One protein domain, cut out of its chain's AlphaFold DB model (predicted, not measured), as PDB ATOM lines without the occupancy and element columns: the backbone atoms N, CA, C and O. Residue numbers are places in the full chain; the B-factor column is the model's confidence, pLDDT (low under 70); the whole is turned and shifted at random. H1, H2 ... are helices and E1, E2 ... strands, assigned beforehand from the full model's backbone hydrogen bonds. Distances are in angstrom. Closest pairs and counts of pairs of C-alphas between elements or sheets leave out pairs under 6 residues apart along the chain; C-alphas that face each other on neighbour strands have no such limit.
ATOM      1  N   HIS A  64      24.688  13.613 -32.697       93.56
ATOM      2  CA  HIS A  64      25.797  12.823 -33.243       93.56
ATOM      3  C   HIS A  64      25.671  12.515 -34.748       93.56
ATOM      4  O   HIS A  64      26.624  12.038 -35.361       93.56
ATOM      5  N   ARG A  65      24.485  12.729 -35.332       94.75
ATOM      6  CA  ARG A  65      24.184  12.521 -36.758       94.75
ATOM      7  C   ARG A  65      24.229  13.815 -37.561       94.75
ATOM      8  O   ARG A  65      23.970  13.774 -38.760       94.75
ATOM      9  N   ASP A  66      24.509  14.936 -36.905       93.50
ATOM     10  CA  ASP A  66      24.601  16.230 -37.559       93.50
ATOM     11  C   ASP A  66      25.762  16.253 -38.569       93.50
ATOM     12  O   ASP A  66      26.862  15.753 -38.305       93.50
ATOM     13  N   GLU A  67      25.505  16.803 -39.755       91.75
ATOM     14  CA  GLU A  67      26.475  16.802 -40.851       91.75
ATOM     15  C   GLU A  67      27.695  17.679 -40.548       91.75
ATOM     16  O   GLU A  67      28.815  17.296 -40.902       91.75
ATOM     17  N   ASP A  68      27.512  18.807 -39.850       87.81
ATOM     18  CA  ASP A  68      28.622  19.680 -39.466       87.81
ATOM     19  C   ASP A  68      29.501  18.981 -38.428       87.81
ATOM     20  O   ASP A  68      30.727  19.022 -38.537       87.81
ATOM     21  N   VAL A  69      28.895  18.274 -37.466       90.19
ATOM     22  CA  VAL A  69      29.625  17.462 -36.477       90.19
ATOM     23  C   VAL A  69      30.452  16.378 -37.169       90.19
ATOM     24  O   VAL A  69      31.643  16.225 -36.891       90.19
ATOM     25  N   ILE A  70      29.858  15.642 -38.111       91.31
ATOM     26  CA  ILE A  70      30.561  14.591 -38.863       91.31
ATOM     27  C   ILE A  70      31.693  15.189 -39.710       91.31
ATOM     28  O   ILE A  70      32.781  14.613 -39.793       91.31
ATOM     29  N   SER A  71      31.459  16.340 -40.339       88.62
ATOM     30  CA  SER A  71      32.459  17.045 -41.145       88.62
ATOM     31  C   SER A  71      33.651  17.496 -40.294       88.62
ATOM     32  O   SER A  71      34.802  17.196 -40.621       88.62
ATOM     33  N   GLN A  72      33.381  18.128 -39.149       86.88
ATOM     34  CA  GLN A  72      34.400  18.552 -38.188       86.88
ATOM     35  C   GLN A  72      35.190  17.361 -37.633       86.88
ATOM     36  O   GLN A  72      36.416  17.427 -37.555       86.88
ATOM     37  N   ALA A  73      34.524  16.244 -37.328       87.88
ATOM     38  CA  ALA A  73      35.166  15.017 -36.862       87.88
ATOM     39  C   ALA A  73      36.170  14.458 -37.887       87.88
ATOM     40  O   ALA A  73      37.300  14.110 -37.542       87.88
ATOM     41  N   ARG A  74      35.802  14.437 -39.175       86.88
ATOM     42  CA  ARG A  74      36.701  14.014 -40.264       86.88
ATOM     43  C   ARG A  74      37.863  14.984 -40.466       86.88
ATOM     44  O   ARG A  74      38.995  14.554 -40.696       86.88
ATOM     45  N   ALA A  75      37.598  16.286 -40.375       83.12
ATOM     46  CA  ALA A  75      38.632  17.312 -40.464       83.12
ATOM     47  C   ALA A  75      39.639  17.199 -39.306       83.12
ATOM     48  O   ALA A  75      40.843  17.329 -39.528       83.12
ATOM     49  N   LEU A  76      39.166  16.884 -38.095       79.31
ATOM     50  CA  LEU A  76      39.995  16.661 -36.909       79.31
ATOM     51  C   LEU A  76      41.002  15.518 -37.111       79.31
ATOM     52  O   LEU A  76      42.167  15.663 -36.755       79.31
ATOM     53  N   ALA A  77      40.570  14.403 -37.708       80.00
ATOM     54  CA  ALA A  77      41.405  13.218 -37.926       80.00
ATOM     55  C   ALA A  77      42.243  13.247 -39.214       80.00
ATOM     56  O   ALA A  77      43.045  12.345 -39.460       80.00
ATOM     57  N   SER A  78      42.063  14.261 -40.061       74.25
ATOM     58  CA  SER A  78      42.811  14.355 -41.312       74.25
ATOM     59  C   SER A  78      44.315  14.563 -41.038       74.25
ATOM     60  O   SER A  78      44.656  15.249 -40.075       74.25
ATOM     61  N   PRO A  79      45.238  14.054 -41.886       55.78
ATOM     62  CA  PRO A  79      46.702  14.159 -41.707       55.78
ATOM     63  C   PRO A  79      47.313  15.579 -41.664       55.78
ATOM     64  O   PRO A  79      48.529  15.736 -41.718       55.78
ATOM     65  N   GLY A  80      46.489  16.616 -41.550       58.38
ATOM     66  CA  GLY A  80      46.861  18.002 -41.280       58.38
ATOM     67  C   GLY A  80      45.802  18.716 -40.436       58.38
ATOM     68  O   GLY A  80      45.601  19.910 -40.633       58.38
ATOM     69  N   GLY A  81      45.087  17.973 -39.571       54.94
ATOM     70  CA  GLY A  81      43.936  18.435 -38.783       54.94
ATOM     71  C   GLY A  81      44.203  19.742 -38.045       54.94
ATOM     72  O   GLY A  81      45.367  20.095 -37.897       54.94
ATOM     73  N   PHE A  82      43.143  20.452 -37.623       50.38
ATOM     74  CA  PHE A  82      43.132  21.826 -37.072       50.38
ATOM     75  C   PHE A  82      44.383  22.215 -36.250       50.38
ATOM     76  O   PHE A  82      44.374  22.284 -35.026       50.38
ATOM     77  N   GLY A 123      42.207  21.213 -30.213       48.81
ATOM     78  CA  GLY A 123      43.169  20.662 -31.166       48.81
ATOM     79  C   GLY A 123      43.048  19.144 -31.310       48.81
ATOM     80  O   GLY A 123      42.782  18.436 -30.339       48.81
ATOM     81  N   ALA A 124      43.289  18.646 -32.527       49.91
ATOM     82  CA  ALA A 124      43.407  17.218 -32.808       49.91
ATOM     83  C   ALA A 124      44.393  16.576 -31.824       49.91
ATOM     84  O   ALA A 124      45.549  17.000 -31.731       49.91
ATOM     85  N   GLY A 125      43.941  15.568 -31.073       49.16
ATOM     86  CA  GLY A 125      44.788  14.818 -30.159       49.16
ATOM     87  C   GLY A 125      45.956  14.206 -30.927       49.16
ATOM     88  O   GLY A 125      45.804  13.206 -31.628       49.16
ATOM     89  N   GLY A 126      47.139  14.818 -30.819       49.12
ATOM     90  CA  GLY A 126      48.353  14.293 -31.433       49.12
ATOM     91  C   GLY A 126      48.540  12.821 -31.052       49.12
ATOM     92  O   GLY A 126      48.449  12.476 -29.873       49.12
ATOM     93  N   ALA A 127      48.796  11.979 -32.061       51.81
ATOM     94  CA  ALA A 127      48.948  10.515 -31.995       51.81
ATOM     95  C   ALA A 127      47.664   9.655 -32.063       51.81
ATOM     96  O   ALA A 127      47.556   8.674 -31.331       51.81
ATOM     97  N   ASN A 128      46.717   9.962 -32.963       55.97
ATOM     98  CA  ASN A 128      45.455   9.207 -33.126       55.97
ATOM     99  C   ASN A 128      44.599   9.174 -31.849       55.97
ATOM    100  O   ASN A 128      43.773   8.277 -31.659       55.97
ATOM    101  N   LYS A 129      44.811  10.131 -30.941       63.34
ATOM    102  CA  LYS A 129      43.958  10.281 -29.772       63.34
ATOM    103  C   LYS A 129      42.717  11.027 -30.235       63.34
ATOM    104  O   LYS A 129      42.822  12.058 -30.891       63.34
ATOM    105  N   GLY A 130      41.559  10.450 -29.938       75.81
ATOM    106  CA  GLY A 130      40.276  11.083 -30.184       75.81
ATOM    107  C   GLY A 130      40.158  12.472 -29.551       75.81
ATOM    108  O   GLY A 130      41.045  12.933 -28.829       75.81
ATOM    109  N   GLY A 131      39.047  13.140 -29.814       86.88
ATOM    110  CA  GLY A 131      38.753  14.462 -29.283       86.88
ATOM    111  C   GLY A 131      37.260  14.692 -29.151       86.88
ATOM    112  O   GLY A 131      36.465  13.756 -29.193       86.88
ATOM    113  N   TRP A 132      36.894  15.957 -29.004       89.50
ATOM    114  CA  TRP A 132      35.508  16.388 -28.915       89.50
ATOM    115  C   TRP A 132      35.204  17.358 -30.044       89.50
ATOM    116  O   TRP A 132      36.023  18.211 -30.381       89.50
ATOM    117  N   VAL A 133      34.019  17.211 -30.619       90.94
ATOM    118  CA  VAL A 133      33.452  18.126 -31.605       90.94
ATOM    119  C   VAL A 133      32.188  18.730 -31.017       90.94
ATOM    120  O   VAL A 133      31.426  18.043 -30.337       90.94
ATOM    121  N   HIS A 134      31.963  20.014 -31.270       93.31
ATOM    122  CA  HIS A 134      30.833  20.745 -30.715       93.31
ATOM    123  C   HIS A 134      29.761  20.958 -31.784       93.31
ATOM    124  O   HIS A 134      30.045  21.426 -32.887       93.31
ATOM    125  N   LEU A 135      28.518  20.625 -31.438       93.31
ATOM    126  CA  LEU A 135      27.339  21.034 -32.185       93.31
ATOM    127  C   LEU A 135      27.019  22.475 -31.789       93.31
ATOM    128  O   LEU A 135      26.502  22.728 -30.698       93.31
ATOM    129  N   SER A 136      27.374  23.408 -32.665       92.06
ATOM    130  CA  SER A 136      27.192  24.839 -32.449       92.06
ATOM    131  C   SER A 136      25.911  25.353 -33.084       92.06
ATOM    132  O   SER A 136      25.434  24.846 -34.099       92.06
ATOM    133  N   ASP A 137      25.377  26.405 -32.490       91.31
ATOM    134  CA  ASP A 137      24.255  27.138 -33.022       91.31
ATOM    135  C   ASP A 137      24.656  27.899 -34.288       91.31
ATOM    136  O   ASP A 137      25.583  28.710 -34.304       91.31
ATOM    137  N   ARG A 138      23.927  27.650 -35.373       88.06
ATOM    138  CA  ARG A 138      24.191  28.245 -36.685       88.06
ATOM    139  C   ARG A 138      23.724  29.696 -36.800       88.06
ATOM    140  O   ARG A 138      24.002  30.326 -37.817       88.06
ATOM    141  N   ARG A 139      23.014  30.221 -35.798       86.06
ATOM    142  CA  ARG A 139      22.641  31.641 -35.714       86.06
ATOM    143  C   ARG A 139      23.852  32.526 -35.423       86.06
ATOM    144  O   ARG A 139      23.908  33.646 -35.918       86.06
ATOM    145  N   ASN A 140      24.828  31.993 -34.687       87.06
ATOM    146  CA  ASN A 140      26.092  32.648 -34.368       87.06
ATOM    147  C   ASN A 140      27.270  31.677 -34.590       87.06
ATOM    148  O   ASN A 140      27.858  31.171 -33.630       87.06
ATOM    149  N   PRO A 141      27.588  31.339 -35.854       85.00
ATOM    150  CA  PRO A 141      28.645  30.382 -36.144       85.00
ATOM    151  C   PRO A 141      30.009  30.948 -35.706       85.00
ATOM    152  O   PRO A 141      30.288  32.123 -35.955       85.00
ATOM    153  N   PRO A 142      30.886  30.139 -35.087       83.62
ATOM    154  CA  PRO A 142      32.208  30.603 -34.689       83.62
ATOM    155  C   PRO A 142      33.091  30.917 -35.901       83.62
ATOM    156  O   PRO A 142      32.961  30.304 -36.965       83.62
ATOM    157  N   ASP A 143      34.059  31.818 -35.710       78.19
ATOM    158  CA  ASP A 143      35.127  32.032 -36.691       78.19
ATOM    159  C   ASP A 143      35.864  30.719 -36.996       78.19
ATOM    160  O   ASP A 143      35.995  29.832 -36.147       78.19
ATOM    161  N   PHE A 144      36.422  30.614 -38.204       68.81
ATOM    162  CA  PHE A 144      37.136  29.417 -38.634       68.81
ATOM    163  C   PHE A 144      38.238  29.006 -37.643       68.81
ATOM    164  O   PHE A 144      39.122  29.793 -37.302       68.81
ATOM    165  N   GLY A 145      38.199  27.745 -37.205       69.69
ATOM    166  CA  GLY A 145      39.152  27.193 -36.240       69.69
ATOM    167  C   GLY A 145      38.903  27.594 -34.784       69.69
ATOM    168  O   GLY A 145      39.714  27.240 -33.930       69.69
ATOM    169  N   ARG A 146      37.807  28.303 -34.482       80.00
ATOM    170  CA  ARG A 146      37.367  28.589 -33.113       80.00
ATOM    171  C   ARG A 146      36.223  27.682 -32.686       80.00
ATOM    172  O   ARG A 146      35.451  27.183 -33.497       80.00
ATOM    173  N   ILE A 147      36.118  27.514 -31.375       83.31
ATOM    174  CA  ILE A 147      34.959  26.913 -30.718       83.31
ATOM    175  C   ILE A 147      33.937  28.030 -30.458       83.31
ATOM    176  O   ILE A 147      34.330  29.153 -30.135       83.31
ATOM    177  N   ALA A 148      32.645  27.726 -30.613       88.12
ATOM    178  CA  ALA A 148      31.562  28.650 -30.280       88.12
ATOM    179  C   ALA A 148      31.573  29.046 -28.795       88.12
ATOM    180  O   ALA A 148      32.177  28.374 -27.954       88.12
ATOM    181  N   TRP A 149      30.889  30.138 -28.462       90.38
ATOM    182  CA  TRP A 149      30.683  30.504 -27.066       90.38
ATOM    183  C   TRP A 149      29.888  29.415 -26.332       90.38
ATOM    184  O   TRP A 149      29.056  28.754 -26.955       90.38
ATOM    185  N   PRO A 150      30.103  29.199 -25.020       91.00
ATOM    186  CA  PRO A 150      29.391  28.161 -24.271       91.00
ATOM    187  C   PRO A 150      27.861  28.237 -24.387       91.00
ATOM    188  O   PRO A 150      27.190  27.205 -24.402       91.00
ATOM    189  N   GLU A 151      27.303  29.442 -24.474       91.75
ATOM    190  CA  GLU A 151      25.876  29.700 -24.682       91.75
ATOM    191  C   GLU A 151      25.355  29.319 -26.074       91.75
ATOM    192  O   GLU A 151      24.151  29.129 -26.228       91.75
ATOM    193  N   ASP A 152      26.249  29.145 -27.044       92.06
ATOM    194  CA  ASP A 152      25.945  28.794 -28.433       92.06
ATOM    195  C   ASP A 152      26.312  27.331 -28.750       92.06
ATOM    196  O   ASP A 152      26.205  26.887 -29.890       92.06
ATOM    197  N   ILE A 153      26.759  26.539 -27.767       93.44
ATOM    198  CA  ILE A 153      27.016  25.102 -27.941       93.44
ATOM    199  C   ILE A 153      25.791  24.328 -27.468       93.44
ATOM    200  O   ILE A 153      25.492  24.318 -26.277       93.44
ATOM    201  N   LEU A 154      25.122  23.617 -28.377       94.88
ATOM    202  CA  LEU A 154      23.998  22.744 -28.036       94.88
ATOM    203  C   LEU A 154      24.490  21.467 -27.348       94.88
ATOM    204  O   LEU A 154      23.945  21.051 -26.324       94.88
ATOM    205  N   ALA A 155      25.539  20.849 -27.892       95.38
ATOM    206  CA  ALA A 155      26.124  19.626 -27.352       95.38
ATOM    207  C   ALA A 155      27.565  19.398 -27.804       95.38
ATOM    208  O   ALA A 155      28.048  20.020 -28.746       95.38
ATOM    209  N   SER A 156      28.232  18.454 -27.146       94.25
ATOM    210  CA  SER A 156      29.552  17.954 -27.528       94.25
ATOM    211  C   SER A 156      29.495  16.461 -27.823       94.25
ATOM    212  O   SER A 156      28.736  15.718 -27.202       94.25
ATOM    213  N   VAL A 157      30.296  16.018 -28.780       93.44
ATOM    214  CA  VAL A 157      30.326  14.643 -29.271       93.44
ATOM    215  C   VAL A 157      31.764  14.148 -29.243       93.44
ATOM    216  O   VAL A 157      32.658  14.815 -29.764       93.44
ATOM    217  N   GLU A 158      31.989  12.986 -28.637       92.50
ATOM    218  CA  GLU A 158      33.301  12.344 -28.629       92.50
ATOM    219  C   GLU A 158      33.594  11.722 -29.999       92.50
ATOM    220  O   GLU A 158      32.726  11.143 -30.656       92.50
ATOM    221  N   VAL A 159      34.839  11.848 -30.444       91.19
ATOM    222  CA  VAL A 159      35.322  11.404 -31.750       91.19
ATOM    223  C   VAL A 159      36.610  10.622 -31.548       91.19
ATOM    224  O   VAL A 159      37.468  11.048 -30.787       91.19
ATOM    225  N   ASN A 160      36.792   9.489 -32.225       88.81
ATOM    226  CA  ASN A 160      38.034   8.714 -32.153       88.81
ATOM    227  C   ASN A 160      39.141   9.266 -33.073       88.81
ATOM    228  O   ASN A 160      38.936  10.192 -33.854       88.81
ATOM    229  N   GLY A 161      40.327   8.652 -33.027       83.56
ATOM    230  CA  GLY A 161      41.459   9.022 -33.885       83.56
ATOM    231  C   GLY A 161      41.234   8.847 -35.393       83.56
ATOM    232  O   GLY A 161      42.038   9.340 -36.173       83.56
ATOM    233  N   GLU A 162      40.159   8.176 -35.814       87.00
ATOM    234  CA  GLU A 162      39.769   8.017 -37.223       87.00
ATOM    235  C   GLU A 162      38.746   9.074 -37.673       87.00
ATOM    236  O   GLU A 162      38.277   9.041 -38.811       87.00
ATOM    237  N   GLY A 163      38.352   9.993 -36.786       86.19
ATOM    238  CA  GLY A 163      37.364  11.026 -37.093       86.19
ATOM    239  C   GLY A 163      35.935  10.495 -37.104       86.19
ATOM    240  O   GLY A 163      35.060  11.065 -37.757       86.19
ATOM    241  N   ARG A 164      35.693   9.374 -36.416       90.94
ATOM    242  CA  ARG A 164      34.365   8.783 -36.248       90.94
ATOM    243  C   ARG A 164      33.818   9.133 -34.878       90.94
ATOM    244  O   ARG A 164      34.526   9.021 -33.882       90.94
ATOM    245  N   VAL A 165      32.546   9.503 -34.841       91.12
ATOM    246  CA  VAL A 165      31.821   9.727 -33.592       91.12
ATOM    247  C   VAL A 165      31.750   8.432 -32.782       91.12
ATOM    248  O   VAL A 165      31.394   7.379 -33.317       91.12
ATOM    249  N   VAL A 166      32.069   8.516 -31.492       90.06
ATOM    250  CA  VAL A 166      31.987   7.410 -30.538       90.06
ATOM    251  C   VAL A 166      31.011   7.798 -29.436       90.06
ATOM    252  O   VAL A 166      31.344   8.532 -28.518       90.06
ATOM    253  N   GLY A 167      29.779   7.302 -29.534       87.50
ATOM    254  CA  GLY A 167      28.738   7.538 -28.534       87.50
ATOM    255  C   GLY A 167      27.685   8.561 -28.956       87.50
ATOM    256  O   GLY A 167      27.495   8.845 -30.139       87.50
ATOM    257  N   LYS A 168      26.940   9.047 -27.961       92.56
ATOM    258  CA  LYS A 168      25.855  10.020 -28.134       92.56
ATOM    259  C   LYS A 168      26.343  11.433 -27.837       92.56
ATOM    260  O   LYS A 168      27.343  11.623 -27.148       92.56
ATOM    261  N   ALA A 169      25.603  12.415 -28.337       94.94
ATOM    262  CA  ALA A 169      25.870  13.804 -28.016       94.94
ATOM    263  C   ALA A 169      25.549  14.078 -26.542       94.94
ATOM    264  O   ALA A 169      24.548  13.601 -26.006       94.94
ATOM    265  N   GLN A 170      26.412  14.848 -25.891       95.50
ATOM    266  CA  GLN A 170      26.242  15.306 -24.522       95.50
ATOM    267  C   GLN A 170      25.759  16.757 -24.557       95.50
ATOM    268  O   GLN A 170      26.523  17.616 -25.010       95.50
ATOM    269  N   PRO A 171      24.519  17.051 -24.121       94.81
ATOM    270  CA  PRO A 171      24.026  18.420 -24.040       94.81
ATOM    271  C   PRO A 171      24.985  19.308 -23.245       94.81
ATOM    272  O   PRO A 171      25.487  18.898 -22.199       94.81
ATOM    273  N   SER A 172      25.230  20.526 -23.729       92.19
ATOM    274  CA  SER A 172      26.208  21.436 -23.116       92.19
ATOM    275  C   SER A 172      25.764  21.924 -21.732       92.19
ATOM    276  O   SER A 172      26.578  22.193 -20.854       92.19
ATOM    277  N   GLY A 173      24.448  22.049 -21.524       91.12
ATOM    278  CA  GLY A 173      23.860  22.570 -20.286       91.12
ATOM    279  C   GLY A 173      23.973  24.090 -20.124       91.12
ATOM    280  O   GLY A 173      23.311  24.655 -19.257       91.12
ATOM    281  N   THR A 174      24.760  24.764 -20.966       92.88
ATOM    282  CA  THR A 174      24.920  26.227 -20.969       92.88
ATOM    283  C   THR A 174      24.231  26.930 -22.133       92.88
ATOM    284  O   THR A 174      24.178  28.159 -22.120       92.88
ATOM    285  N   TYR A 175      23.701  26.178 -23.106       94.25
ATOM    286  CA  TYR A 175      23.007  26.716 -24.278       94.25
ATOM    287  C   TYR A 175      21.869  27.670 -23.892       94.25
ATOM    288  O   TYR A 175      21.121  27.398 -22.950       94.25
ATOM    289  N   ARG A 176      21.716  28.768 -24.640       91.75
ATOM    290  CA  ARG A 176      20.639  29.748 -24.452       91.75
ATOM    291  C   ARG A 176      19.907  29.998 -25.761       91.75
ATOM    292  O   ARG A 176      20.514  30.335 -26.771       91.75
ATOM    293  N   ALA A 177      18.576  29.939 -25.727       90.88
ATOM    294  CA  ALA A 177      17.772  30.231 -26.913       90.88
ATOM    295  C   ALA A 177      17.870  31.701 -27.370       90.88
ATOM    296  O   ALA A 177      17.661  31.972 -28.549       90.88
ATOM    297  N   VAL A 178      18.186  32.634 -26.466       90.94
ATOM    298  CA  VAL A 178      18.380  34.059 -26.772       90.94
ATOM    299  C   VAL A 178      19.698  34.528 -26.167       90.94
ATOM    300  O   VAL A 178      19.899  34.433 -24.953       90.94
ATOM    301  N   THR A 179      20.577  35.070 -27.006       88.19
ATOM    302  CA  THR A 179      21.861  35.661 -26.601       88.19
ATOM    303  C   THR A 179      21.928  37.126 -27.036       88.19
ATOM    304  O   THR A 179      20.941  37.703 -27.495       88.19
ATOM    305  N   LYS A 180      23.080  37.779 -26.841       83.75
ATOM    306  CA  LYS A 180      23.299  39.137 -27.370       83.75
ATOM    307  C   LYS A 180      23.370  39.161 -28.898       83.75
ATOM    308  O   LYS A 180      23.082  40.201 -29.479       83.75
ATOM    309  N   GLU A 181      23.711  38.028 -29.506       80.19
ATOM    310  CA  GLU A 181      23.821  37.878 -30.958       80.19
ATOM    311  C   GLU A 181      22.464  37.577 -31.612       80.19
ATOM    312  O   GLU A 181      22.316  37.714 -32.824       80.19
ATOM    313  N   GLY A 182      21.443  37.246 -30.809       77.88
ATOM    314  CA  GLY A 182      20.050  37.190 -31.243       77.88
ATOM    315  C   GLY A 182      19.296  35.925 -30.831       77.88
ATOM    316  O   GLY A 182      19.596  35.287 -29.817       77.88
ATOM    317  N   MET A 183      18.269  35.628 -31.630       75.50
ATOM    318  CA  MET A 183      17.344  34.488 -31.586       75.50
ATOM    319  C   MET A 183      17.271  33.855 -32.977       75.50
ATOM    320  O   MET A 183      17.496  34.573 -33.969       75.50
TER     321      MET A 183
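This is residues 64 to 82 and 123 to 183 of the 183 residues of an uncharacterized protein of Ustilaginoidea virens (UniProt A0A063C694). Here is little regular structure: an antiparallel hairpin, E1 and E2, with helix H1 packed mainly on E1, amid long loops. Residues 170 to 171 pair antiparallel with residues 155 to 156 of E2. The 80 printed residues, mixed in class, run H1, E1, E2; named elements hold only 24. The whole is compact, radius of gyration of the C-alphas 12.7 A, spanning 38 by 25 by 18 A.

Find C-alpha 131 at (38.753, 14.462, -29.283), where E1, residues 131 to 136, 15.9 A long, begins. E2, residues 153 to 159, runs 16.5 A to C-alpha 159 at (35.322, 11.404, -31.750). H1, residues 67 to 77, spans 15.6 A.

In the hairpin E1 and E2, at 153 degrees, N 133 and O 157 are within hydrogen-bond range, 2.9 A. The closest C-alphas of H1 and E1 are those of Val 69 and Leu 135, 6.0 A. In H1 every O i to N i+4 pair is within hydrogen-bond range.

Residues 83 to 122 are cut out; C-alphas 82 and 123 are 6.0 A apart. The link E1 to E2 is long. pLDDT is under 70 at 13 residues, among them 123 to 129.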